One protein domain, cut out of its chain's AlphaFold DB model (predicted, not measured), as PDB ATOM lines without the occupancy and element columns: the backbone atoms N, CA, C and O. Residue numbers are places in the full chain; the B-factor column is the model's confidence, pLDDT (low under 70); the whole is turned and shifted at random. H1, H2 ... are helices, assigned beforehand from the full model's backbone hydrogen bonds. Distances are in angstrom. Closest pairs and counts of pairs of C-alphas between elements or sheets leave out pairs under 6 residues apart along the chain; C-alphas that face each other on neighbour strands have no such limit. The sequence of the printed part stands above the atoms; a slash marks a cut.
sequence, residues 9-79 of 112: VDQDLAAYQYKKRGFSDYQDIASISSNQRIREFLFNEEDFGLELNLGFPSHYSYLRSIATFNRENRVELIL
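AT A GLANCE: This is residues 9 to 79 of the 112 residues of an uncharacterized protein of Cytophagaceae bacterium SCN 52-12 (UniProt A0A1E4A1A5). The printed part makes a helical hairpin of H1, residues 11 to 20, and the longer H2, with H3 set off near the last turns of H2. Residues 45 to 56 run back from H2 to the start of H3, and residues 70 to 79 fold back after it. It is all helix: 71 residues with three named helices and no named strand, only just compact, close to loose, with a radius of gyration of the C-alphas of 13.2 A and spans of 41 by 28 by 18 A.

IN THESE COORDINATES: Find C-alpha 11 at (-13.097, -0.506, 42.441); H1 runs from there to residue 20, 14.1 A. H2, residues 26 to 44, covers 26.7 A. H3, residues 57 to 69, covers 18.5 A and ends at (-1.903, -13.851, 31.597).

HOW THE PARTS SIT: H1 touches residues 26 to 34 of H2, opposite ways at a steep tilt of 45 degrees; their closest C-alphas, Ala 15 and Ala 30, are 4.9 A apart. H2 and H3 are close but not clearly touching, the same way at a shallow tilt of 27 degrees; their closest C-alphas, Leu 42 and Phe 69, are 7.7 A apart. H1 and H3 are apart. In H1, H2 and H3 every O i to N i+4 pair is within hydrogen-bond range.

THE WHOLE: The farthest C-alphas, Gly 22 and Arg 71, are 40.9 A apart. The printed part has no cut; the link H2 to H3 is long, and no printed residue is under 70 in pLDDT.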
ATOM      1  N   VAL A   9     -16.097  -4.779  36.781       94.88
ATOM      2  CA  VAL A   9     -15.365  -4.539  38.023       94.88
ATOM      3  C   VAL A   9     -15.023  -3.053  38.095       94.88
ATOM      4  O   VAL A   9     -14.288  -2.545  37.250       94.88
ATOM      5  N   ASP A  10     -15.567  -2.376  39.102       93.00
ATOM      6  CA  ASP A  10     -15.355  -0.955  39.395       93.00
ATOM      7  C   ASP A  10     -14.960  -0.830  40.873       93.00
ATOM      8  O   ASP A  10     -15.767  -1.058  41.786       93.00
ATOM      9  N   GLN A  11     -13.675  -0.549  41.100       92.12
ATOM     10  CA  GLN A  11     -13.097  -0.506  42.441       92.12
ATOM     11  C   GLN A  11     -13.589   0.716  43.224       92.12
ATOM     12  O   GLN A  11     -13.812   0.612  44.434       92.12
ATOM     13  N   ASP A  12     -13.794   1.850  42.557       88.44
ATOM     14  CA  ASP A  12     -14.245   3.086  43.194       88.44
ATOM     15  C   ASP A  12     -15.701   2.950  43.656       88.44
ATOM     16  O   ASP A  12     -16.051   3.325  44.784       88.44
ATOM     17  N   LEU A  13     -16.548   2.317  42.842       90.69
ATOM     18  CA  LEU A  13     -17.911   1.956  43.213       90.69
ATOM     19  C   LEU A  13     -17.928   0.969  44.384       90.69
ATOM     20  O   LEU A  13     -18.715   1.149  45.320       90.69
ATOM     21  N   ALA A  14     -17.063  -0.050  44.373       92.69
ATOM     22  CA  ALA A  14     -16.944  -0.988  45.486       92.69
ATOM     23  C   ALA A  14     -16.532  -0.266  46.783       92.69
ATOM     24  O   ALA A  14     -17.190  -0.426  47.815       92.69
ATOM     25  N   ALA A  15     -15.513   0.597  46.726       91.44
ATOM     26  CA  ALA A  15     -15.049   1.396  47.858       91.44
ATOM     27  C   ALA A  15     -16.167   2.288  48.413       91.44
ATOM     28  O   ALA A  15     -16.400   2.324  49.624       91.44
ATOM     29  N   TYR A  16     -16.929   2.945  47.536       89.19
ATOM     30  CA  TYR A  16     -18.086   3.748  47.924       89.19
ATOM     31  C   TYR A  16     -19.175   2.920  48.625       89.19
ATOM     32  O   TYR A  16     -19.742   3.356  49.632       89.19
ATOM     33  N   GLN A  17     -19.462   1.710  48.137       91.81
ATOM     34  CA  GLN A  17     -20.436   0.812  48.761       91.81
ATOM     35  C   GLN A  17     -19.980   0.331  50.143       91.81
ATOM     36  O   GLN A  17     -20.788   0.321  51.076       91.81
ATOM     37  N   TYR A  18     -18.703  -0.025  50.310       92.94
ATOM     38  CA  TYR A  18     -18.151  -0.394  51.617       92.94
ATOM     39  C   TYR A  18     -18.155   0.792  52.588       92.94
ATOM     40  O   TYR A  18     -18.599   0.642  53.727       92.94
ATOM     41  N   LYS A  19     -17.794   1.997  52.126       91.38
ATOM     42  CA  LYS A  19     -17.894   3.231  52.921       91.38
ATOM     43  C   LYS A  19     -19.323   3.461  53.415       91.38
ATOM     44  O   LYS A  19     -19.537   3.707  54.599       91.38
ATOM     45  N   LYS A  20     -20.325   3.304  52.540       91.00
ATOM     46  CA  LYS A  20     -21.751   3.417  52.903       91.00
ATOM     47  C   LYS A  20     -22.216   2.387  53.929       91.00
ATOM     48  O   LYS A  20     -23.148   2.661  54.677       91.00
ATOM     49  N   ARG A  21     -21.589   1.211  53.962       93.31
ATOM     50  CA  ARG A  21     -21.866   0.157  54.949       93.31
ATOM     51  C   ARG A  21     -21.132   0.371  56.279       93.31
ATOM     52  O   ARG A  21     -21.332  -0.421  57.192       93.31
ATOM     53  N   GLY A  22     -20.323   1.425  56.402       93.75
ATOM     54  CA  GLY A  22     -19.642   1.797  57.644       93.75
ATOM     55  C   GLY A  22     -18.285   1.128  57.863       93.75
ATOM     56  O   GLY A  22     -17.766   1.192  58.974       93.75
ATOM     57  N   PHE A  23     -17.699   0.499  56.839       94.00
ATOM     58  CA  PHE A  23     -16.338  -0.037  56.934       94.00
ATOM     59  C   PHE A  23     -15.321   1.107  56.932       94.00
ATOM     60  O   PHE A  23     -15.394   1.996  56.085       94.00
ATOM     61  N   SER A  24     -14.372   1.088  57.867       92.19
ATOM     62  CA  SER A  24     -13.301   2.093  57.967       92.19
ATOM     63  C   SER A  24     -12.162   1.848  56.975       92.19
ATOM     64  O   SER A  24     -11.543   2.792  56.502       92.19
ATOM     65  N   ASP A  25     -11.927   0.587  56.632       94.25
ATOM     66  CA  ASP A  25     -10.920   0.049  55.710       94.25
ATOM     67  C   ASP A  25     -11.498  -0.199  54.302       94.25
ATOM     68  O   ASP A  25     -11.036  -1.046  53.539       94.25
ATOM     69  N   TYR A  26     -12.540   0.553  53.940       93.31
ATOM     70  CA  TYR A  26     -13.322   0.365  52.717       93.31
ATOM     71  C   TYR A  26     -12.489   0.353  51.426       93.31
ATOM     72  O   TYR A  26     -12.831  -0.377  50.496       93.31
ATOM     73  N   GLN A  27     -11.406   1.134  51.357       90.75
ATOM     74  CA  GLN A  27     -10.519   1.175  50.189       90.75
ATOM     75  C   GLN A  27      -9.714  -0.119  50.040       90.75
ATOM     76  O   GLN A  27      -9.616  -0.661  48.939       90.75
ATOM     77  N   ASP A  28      -9.190  -0.643  51.149       94.06
ATOM     78  CA  ASP A  28      -8.400  -1.873  51.155       94.06
ATOM     79  C   ASP A  28      -9.282  -3.076  50.818       94.06
ATOM     80  O   ASP A  28      -8.932  -3.880  49.952       94.06
ATOM     81  N   ILE A  29     -10.475  -3.155  51.421       94.75
ATOM     82  CA  ILE A  29     -11.452  -4.206  51.110       94.75
ATOM     83  C   ILE A  29     -11.838  -4.151  49.626       94.75
ATOM     84  O   ILE A  29     -11.863  -5.190  48.960       94.75
ATOM     85  N   ALA A  30     -12.114  -2.962  49.084       94.00
ATOM     86  CA  ALA A  30     -12.455  -2.797  47.672       94.00
ATOM     87  C   ALA A  30     -11.311  -3.230  46.748       94.00
ATOM     88  O   ALA A  30     -11.550  -3.951  45.781       94.00
ATOM     89  N   SER A  31     -10.073  -2.854  47.069       93.06
ATOM     90  CA  SER A  31      -8.883  -3.251  46.315       93.06
ATOM     91  C   SER A  31      -8.674  -4.769  46.329       93.06
ATOM     92  O   SER A  31      -8.504  -5.385  45.273       93.06
ATOM     93  N   ILE A  32      -8.742  -5.404  47.504       94.94
ATOM     94  CA  ILE A  32      -8.561  -6.856  47.649       94.94
ATOM     95  C   ILE A  32      -9.663  -7.612  46.904       94.94
ATOM     96  O   ILE A  32      -9.365  -8.496  46.100       94.94
ATOM     97  N   SER A  33     -10.926  -7.250  47.138       94.88
ATOM     98  CA  SER A  33     -12.076  -7.935  46.537       94.88
ATOM     99  C   SER A  33     -12.127  -7.768  45.016       94.88
ATOM    100  O   SER A  33     -12.353  -8.750  44.311       94.88
ATOM    101  N   SER A  34     -11.834  -6.573  44.493       95.00
ATOM    102  CA  SER A  34     -11.792  -6.322  43.045       95.00
ATOM    103  C   SER A  34     -10.675  -7.121  42.375       95.00
ATOM    104  O   SER A  34     -10.908  -7.795  41.373       95.00
ATOM    105  N   ASN A  35      -9.473  -7.135  42.963       93.50
ATOM    106  CA  ASN A  35      -8.355  -7.923  42.441       93.50
ATOM    107  C   ASN A  35      -8.613  -9.430  42.505       93.50
ATOM    108  O   ASN A  35      -8.244 -10.154  41.581       93.50
ATOM    109  N   GLN A  36      -9.240  -9.913  43.579       96.00
ATOM    110  CA  GLN A  36      -9.653 -11.310  43.669       96.00
ATOM    111  C   GLN A  36     -10.649 -11.644  42.555       96.00
ATOM    112  O   GLN A  36     -10.466 -12.643  41.863       96.00
ATOM    113  N   ARG A  37     -11.643 -10.782  42.324       96.44
ATOM    114  CA  ARG A  37     -12.661 -11.007  41.298       96.44
ATOM    115  C   ARG A  37     -12.083 -11.029  39.883       96.44
ATOM    116  O   ARG A  37     -12.442 -11.892  39.092       96.44
ATOM    117  N   ILE A  38     -11.142 -10.134  39.587       95.62
ATOM    118  CA  ILE A  38     -10.415 -10.120  38.308       95.62
ATOM    119  C   ILE A  38      -9.634 -11.424  38.121       95.62
ATOM    120  O   ILE A  38      -9.672 -12.015  37.046       95.62
ATOM    121  N   ARG A  39      -8.956 -11.915  39.166       95.69
ATOM    122  CA  ARG A  39      -8.252 -13.207  39.098       95.69
ATOM    123  C   ARG A  39      -9.210 -14.364  38.843       95.69
ATOM    124  O   ARG A  39      -8.881 -15.219  38.034       95.69
ATOM    125  N   GLU A  40     -10.363 -14.393  39.507       97.19
ATOM    126  CA  GLU A  40     -11.391 -15.419  39.282       97.19
ATOM    127  C   GLU A  40     -11.840 -15.442  37.817       97.19
ATOM    128  O   GLU A  40     -11.810 -16.504  37.203       97.19
ATOM    129  N   PHE A  41     -12.157 -14.282  37.229       96.81
ATOM    130  CA  PHE A  41     -12.516 -14.203  35.809       96.81
ATOM    131  C   PHE A  41     -11.394 -14.708  34.896       96.81
ATOM    132  O   PHE A  41     -11.648 -15.484  33.980       96.81
ATOM    133  N   LEU A  42     -10.144 -14.334  35.183       95.69
ATOM    134  CA  LEU A  42      -8.992 -14.787  34.404       95.69
ATOM    135  C   LEU A  42      -8.762 -16.300  34.497       95.69
ATOM    136  O   LEU A  42      -8.436 -16.918  33.489       95.69
ATOM    137  N   PHE A  43      -8.922 -16.902  35.679       96.38
ATOM    138  CA  PHE A  43      -8.778 -18.351  35.856       96.38
ATOM    139  C   PHE A  43      -9.934 -19.145  35.247       96.38
ATOM    140  O   PHE A  43      -9.715 -20.268  34.801       96.38
ATOM    141  N   ASN A  44     -11.138 -18.573  35.229       96.00
ATOM    142  CA  ASN A  44     -12.322 -19.200  34.644       96.00
ATOM    143  C   ASN A  44     -12.463 -18.952  33.135       96.00
ATOM    144  O   ASN A  44     -13.394 -19.483  32.536       96.00
ATOM    145  N   GLU A  45     -11.575 -18.154  32.534       94.81
ATOM    146  CA  GLU A  45     -11.662 -17.731  31.129       94.81
ATOM    147  C   GLU A  45     -12.999 -17.026  30.808       94.81
ATOM    148  O   GLU A  45     -13.592 -17.211  29.747       94.81
ATOM    149  N   GLU A  46     -13.487 -16.213  31.749       94.94
ATOM    150  CA  GLU A  46     -14.731 -15.447  31.628       94.94
ATOM    151  C   GLU A  46     -14.459 -14.004  31.174       94.94
ATOM    152  O   GLU A  46     -13.540 -13.342  31.664       94.94
ATOM    153  N   ASP A  47     -15.311 -13.484  30.286       94.88
ATOM    154  CA  ASP A  47     -15.266 -12.083  29.864       94.88
ATOM    155  C   ASP A  47     -15.676 -11.142  31.007       94.88
ATOM    156  O   ASP A  47     -16.673 -11.361  31.702       94.88
ATOM    157  N   PHE A  48     -14.953 -10.031  31.156       95.25
ATOM    158  CA  PHE A  48     -15.273  -8.983  32.123       95.25
ATOM    159  C   PHE A  48     -14.888  -7.592  31.613       95.25
ATOM    160  O   PHE A  48     -13.983  -7.416  30.798       95.25
ATOM    161  N   GLY A  49     -15.588  -6.584  32.125       94.38
ATOM    162  CA  GLY A  49     -15.228  -5.180  32.007       94.38
ATOM    163  C   GLY A  49     -14.434  -4.736  33.230       94.38
ATOM    164  O   GLY A  49     -14.711  -5.164  34.350       94.38
ATOM    165  N   LEU A  50     -13.467  -3.851  33.021       92.81
ATOM    166  CA  LEU A  50     -12.684  -3.234  34.085       92.81
ATOM    167  C   LEU A  50     -12.751  -1.717  33.936       92.81
ATOM    168  O   LEU A  50     -12.364  -1.178  32.897       92.81
ATOM    169  N   GLU A  51     -13.234  -1.041  34.970       90.81
ATOM    170  CA  GLU A  51     -13.125   0.408  35.099       90.81
ATOM    171  C   GLU A  51     -11.758   0.736  35.715       90.81
ATOM    172  O   GLU A  51     -11.344   0.148  36.716       90.81
ATOM    173  N   LEU A  52     -10.987   1.580  35.026       87.00
ATOM    174  CA  LEU A  52      -9.631   1.933  35.429       87.00
ATOM    175  C   LEU A  52      -9.273   3.325  34.912       87.00
ATOM    176  O   LEU A  52      -9.254   3.576  33.705       87.00
ATOM    177  N   ASN A  53      -8.884   4.210  35.822       81.81
ATOM    178  CA  ASN A  53      -8.356   5.524  35.473       81.81
ATOM    179  C   ASN A  53      -6.937   5.399  34.914       81.81
ATOM    180  O   ASN A  53      -6.000   5.185  35.668       81.81
ATOM    181  N   LEU A  54      -6.708   5.581  33.614       82.94
ATOM    182  CA  LEU A  54      -5.381   5.410  32.992       82.94
ATOM    183  C   LEU A  54      -4.410   6.598  33.177       82.94
ATOM    184  O   LEU A  54      -3.732   7.020  32.239       82.94
ATOM    185  N   GLY A  55      -4.309   7.117  34.404       83.44
ATOM    186  CA  GLY A  55      -3.464   8.267  34.751       83.44
ATOM    187  C   GLY A  55      -2.002   7.952  35.097       83.44
ATOM    188  O   GLY A  55      -1.162   8.844  35.011       83.44
ATOM    189  N   PHE A  56      -1.666   6.705  35.463       86.25
ATOM    190  CA  PHE A  56      -0.328   6.341  35.956       86.25
ATOM    191  C   PHE A  56       0.283   5.134  35.224       86.25
ATOM    192  O   PHE A  56      -0.447   4.215  34.848       86.25
ATOM    193  N   PRO A  57       1.627   5.055  35.081       92.19
ATOM    194  CA  PRO A  57       2.312   3.913  34.456       92.19
ATOM    195  C   PRO A  57       1.992   2.541  35.074       92.19
ATOM    196  O   PRO A  57       2.007   1.520  34.379       92.19
ATOM    197  N   SER A  58       1.681   2.502  36.372       88.75
ATOM    198  CA  SER A  58       1.249   1.290  37.080       88.75
ATOM    199  C   SER A  58      -0.037   0.707  36.491       88.75
ATOM    200  O   SER A  58      -0.149  -0.510  36.365       88.75
ATOM    201  N   HIS A  59      -0.971   1.550  36.049       89.12
ATOM    202  CA  HIS A  59      -2.242   1.120  35.465       89.12
ATOM    203  C   HIS A  59      -2.040   0.444  34.104       89.12
ATOM    204  O   HIS A  59      -2.616  -0.607  33.831       89.12
ATOM    205  N   TYR A  60      -1.130   0.973  33.283       91.06
ATOM    206  CA  TYR A  60      -0.747   0.337  32.020       91.06
ATOM    207  C   TYR A  60      -0.002  -0.983  32.241       91.06
ATOM    208  O   TYR A  60      -0.217  -1.949  31.510       91.06
ATOM    209  N   SER A  61       0.864  -1.041  33.256       92.50
ATOM    210  CA  SER A  61       1.548  -2.281  33.645       92.50
ATOM    211  C   SER A  61       0.549  -3.349  34.095       92.50
ATOM    212  O   SER A  61       0.687  -4.515  33.729       92.50
ATOM    213  N   TYR A  62      -0.490  -2.943  34.825       91.25
ATOM    214  CA  TYR A  62      -1.562  -3.831  35.253       91.25
ATOM    215  C   TYR A  62      -2.365  -4.384  34.068       91.25
ATOM    216  O   TYR A  62      -2.459  -5.605  33.927       91.25
ATOM    217  N   LEU A  63      -2.829  -3.531  33.144       91.81
ATOM    218  CA  LEU A  63      -3.501  -3.986  31.916       91.81
ATOM    219  C   LEU A  63      -2.625  -4.935  31.091       91.81
ATOM    220  O   LEU A  63      -3.107  -5.937  30.565       91.81
ATOM    221  N   ARG A  64      -1.320  -4.655  31.010       92.44
ATOM    222  CA  ARG A  64      -0.374  -5.540  30.330       92.44
ATOM    223  C   ARG A  64      -0.312  -6.906  31.003       92.44
ATOM    224  O   ARG A  64      -0.319  -7.901  30.291       92.44
ATOM    225  N   SER A  65      -0.296  -6.964  32.336       93.31
ATOM    226  CA  SER A  65      -0.279  -8.240  33.061       93.31
ATOM    227  C   SER A  65      -1.509  -9.101  32.754       93.31
ATOM    228  O   SER A  65      -1.354 -10.297  32.520       93.31
ATOM    229  N   ILE A  66      -2.691  -8.480  32.644       92.81
ATOM    230  CA  ILE A  66      -3.949  -9.133  32.255       92.81
ATOM    231  C   ILE A  66      -3.856  -9.677  30.823       92.81
ATOM    232  O   ILE A  66      -4.144 -10.849  30.581       92.81
ATOM    233  N   ALA A  67      -3.396  -8.852  29.879       92.75
ATOM    234  CA  ALA A  67      -3.236  -9.253  28.480       92.75
ATOM    235  C   ALA A  67      -2.216 -10.392  28.302       92.75
ATOM    236  O   ALA A  67      -2.348 -11.207  27.398       92.75
ATOM    237  N   THR A  68      -1.191 -10.459  29.156       94.62
ATOM    238  CA  THR A  68      -0.155 -11.502  29.092       94.62
ATOM    239  C   THR A  68      -0.460 -12.741  29.931       94.62
ATOM    240  O   THR A  68       0.306 -13.700  29.861       94.62
ATOM    241  N   PHE A  69      -1.534 -12.731  30.728       94.88
ATOM    242  CA  PHE A  69      -1.903 -13.851  31.597       94.88
ATOM    243  C   PHE A  69      -2.218 -15.118  30.787       94.88
ATOM    244  O   PHE A  69      -1.721 -16.196  31.105       94.88
ATOM    245  N   ASN A  70      -2.974 -14.969  29.699       93.56
ATOM    246  CA  ASN A  70      -3.226 -15.998  28.696       93.56
ATOM    247  C   ASN A  70      -3.082 -15.350  27.309       93.56
ATOM    248  O   ASN A  70      -3.546 -14.233  27.100       93.56
ATOM    249  N   ARG A  71      -2.413 -16.023  26.363       91.44
ATOM    250  CA  ARG A  71      -2.152 -15.481  25.015       91.44
ATOM    251  C   ARG A  71      -3.416 -15.272  24.184       91.44
ATOM    252  O   ARG A  71      -3.375 -14.484  23.245       91.44
ATOM    253  N   GLU A  72      -4.503 -15.950  24.537       93.12
ATOM    254  CA  GLU A  72      -5.800 -15.778  23.883       93.12
ATOM    255  C   GLU A  72      -6.570 -14.557  24.406       93.12
ATOM    256  O   GLU A  72      -7.526 -14.117  23.765       93.12
ATOM    257  N   ASN A  73      -6.140 -13.961  25.526       92.94
ATOM    258  CA  ASN A  73      -6.791 -12.779  26.079       92.94
ATOM    259  C   ASN A  73      -6.726 -11.617  25.087       92.94
ATOM    260  O   ASN A  73      -5.666 -11.255  24.567       92.94
ATOM    261  N   ARG A  74      -7.871 -10.964  24.890       91.44
ATOM    262  CA  ARG A  74      -7.981  -9.732  24.111       91.44
ATOM    263  C   ARG A  74      -8.444  -8.613  25.024       91.44
ATOM    264  O   ARG A  74      -9.443  -8.746  25.717       91.44
ATOM    265  N   VAL A  75      -7.708  -7.506  25.015       90.38
ATOM    266  CA  VAL A  75      -8.096  -6.294  25.738       90.38
ATOM    267  C   VAL A  75      -8.690  -5.315  24.738       90.38
ATOM    268  O   VAL A  75      -7.978  -4.775  23.890       90.38
ATOM    269  N   GLU A  76      -9.991  -5.075  24.853       91.06
ATOM    270  CA  GLU A  76     -10.674  -4.005  24.135       91.06
ATOM    271  C   GLU A  76     -10.732  -2.759  25.016       91.06
ATOM    272  O   GLU A  76     -11.326  -2.767  26.094       91.06
ATOM    273  N   LEU A  77     -10.095  -1.676  24.567       89.00
ATOM    274  CA  LEU A  77     -10.033  -0.436  25.330       89.00
ATOM    275  C   LEU A  77     -11.095   0.554  24.848       89.00
ATOM    276  O   LEU A  77     -11.116   0.940  23.679       89.00
ATOM    277  N   ILE A  78     -11.929   1.020  25.776       88.19
ATOM    278  CA  ILE A  78     -12.875   2.112  25.545       88.19
ATOM    279  C   ILE A  78     -12.419   3.299  26.389       88.19
ATOM    280  O   ILE A  78     -12.447   3.245  27.615       88.19
ATOM    281  N   LEU A  79     -11.989   4.367  25.719       86.12
ATOM    282  CA  LEU A  79     -11.560   5.600  26.369       86.12
ATOM    283  C   LEU A  79     -12.690   6.624  26.343       86.12
ATOM    284  O   LEU A  79     -13.222   6.944  25.281       86.12
TER     285      LEU A  79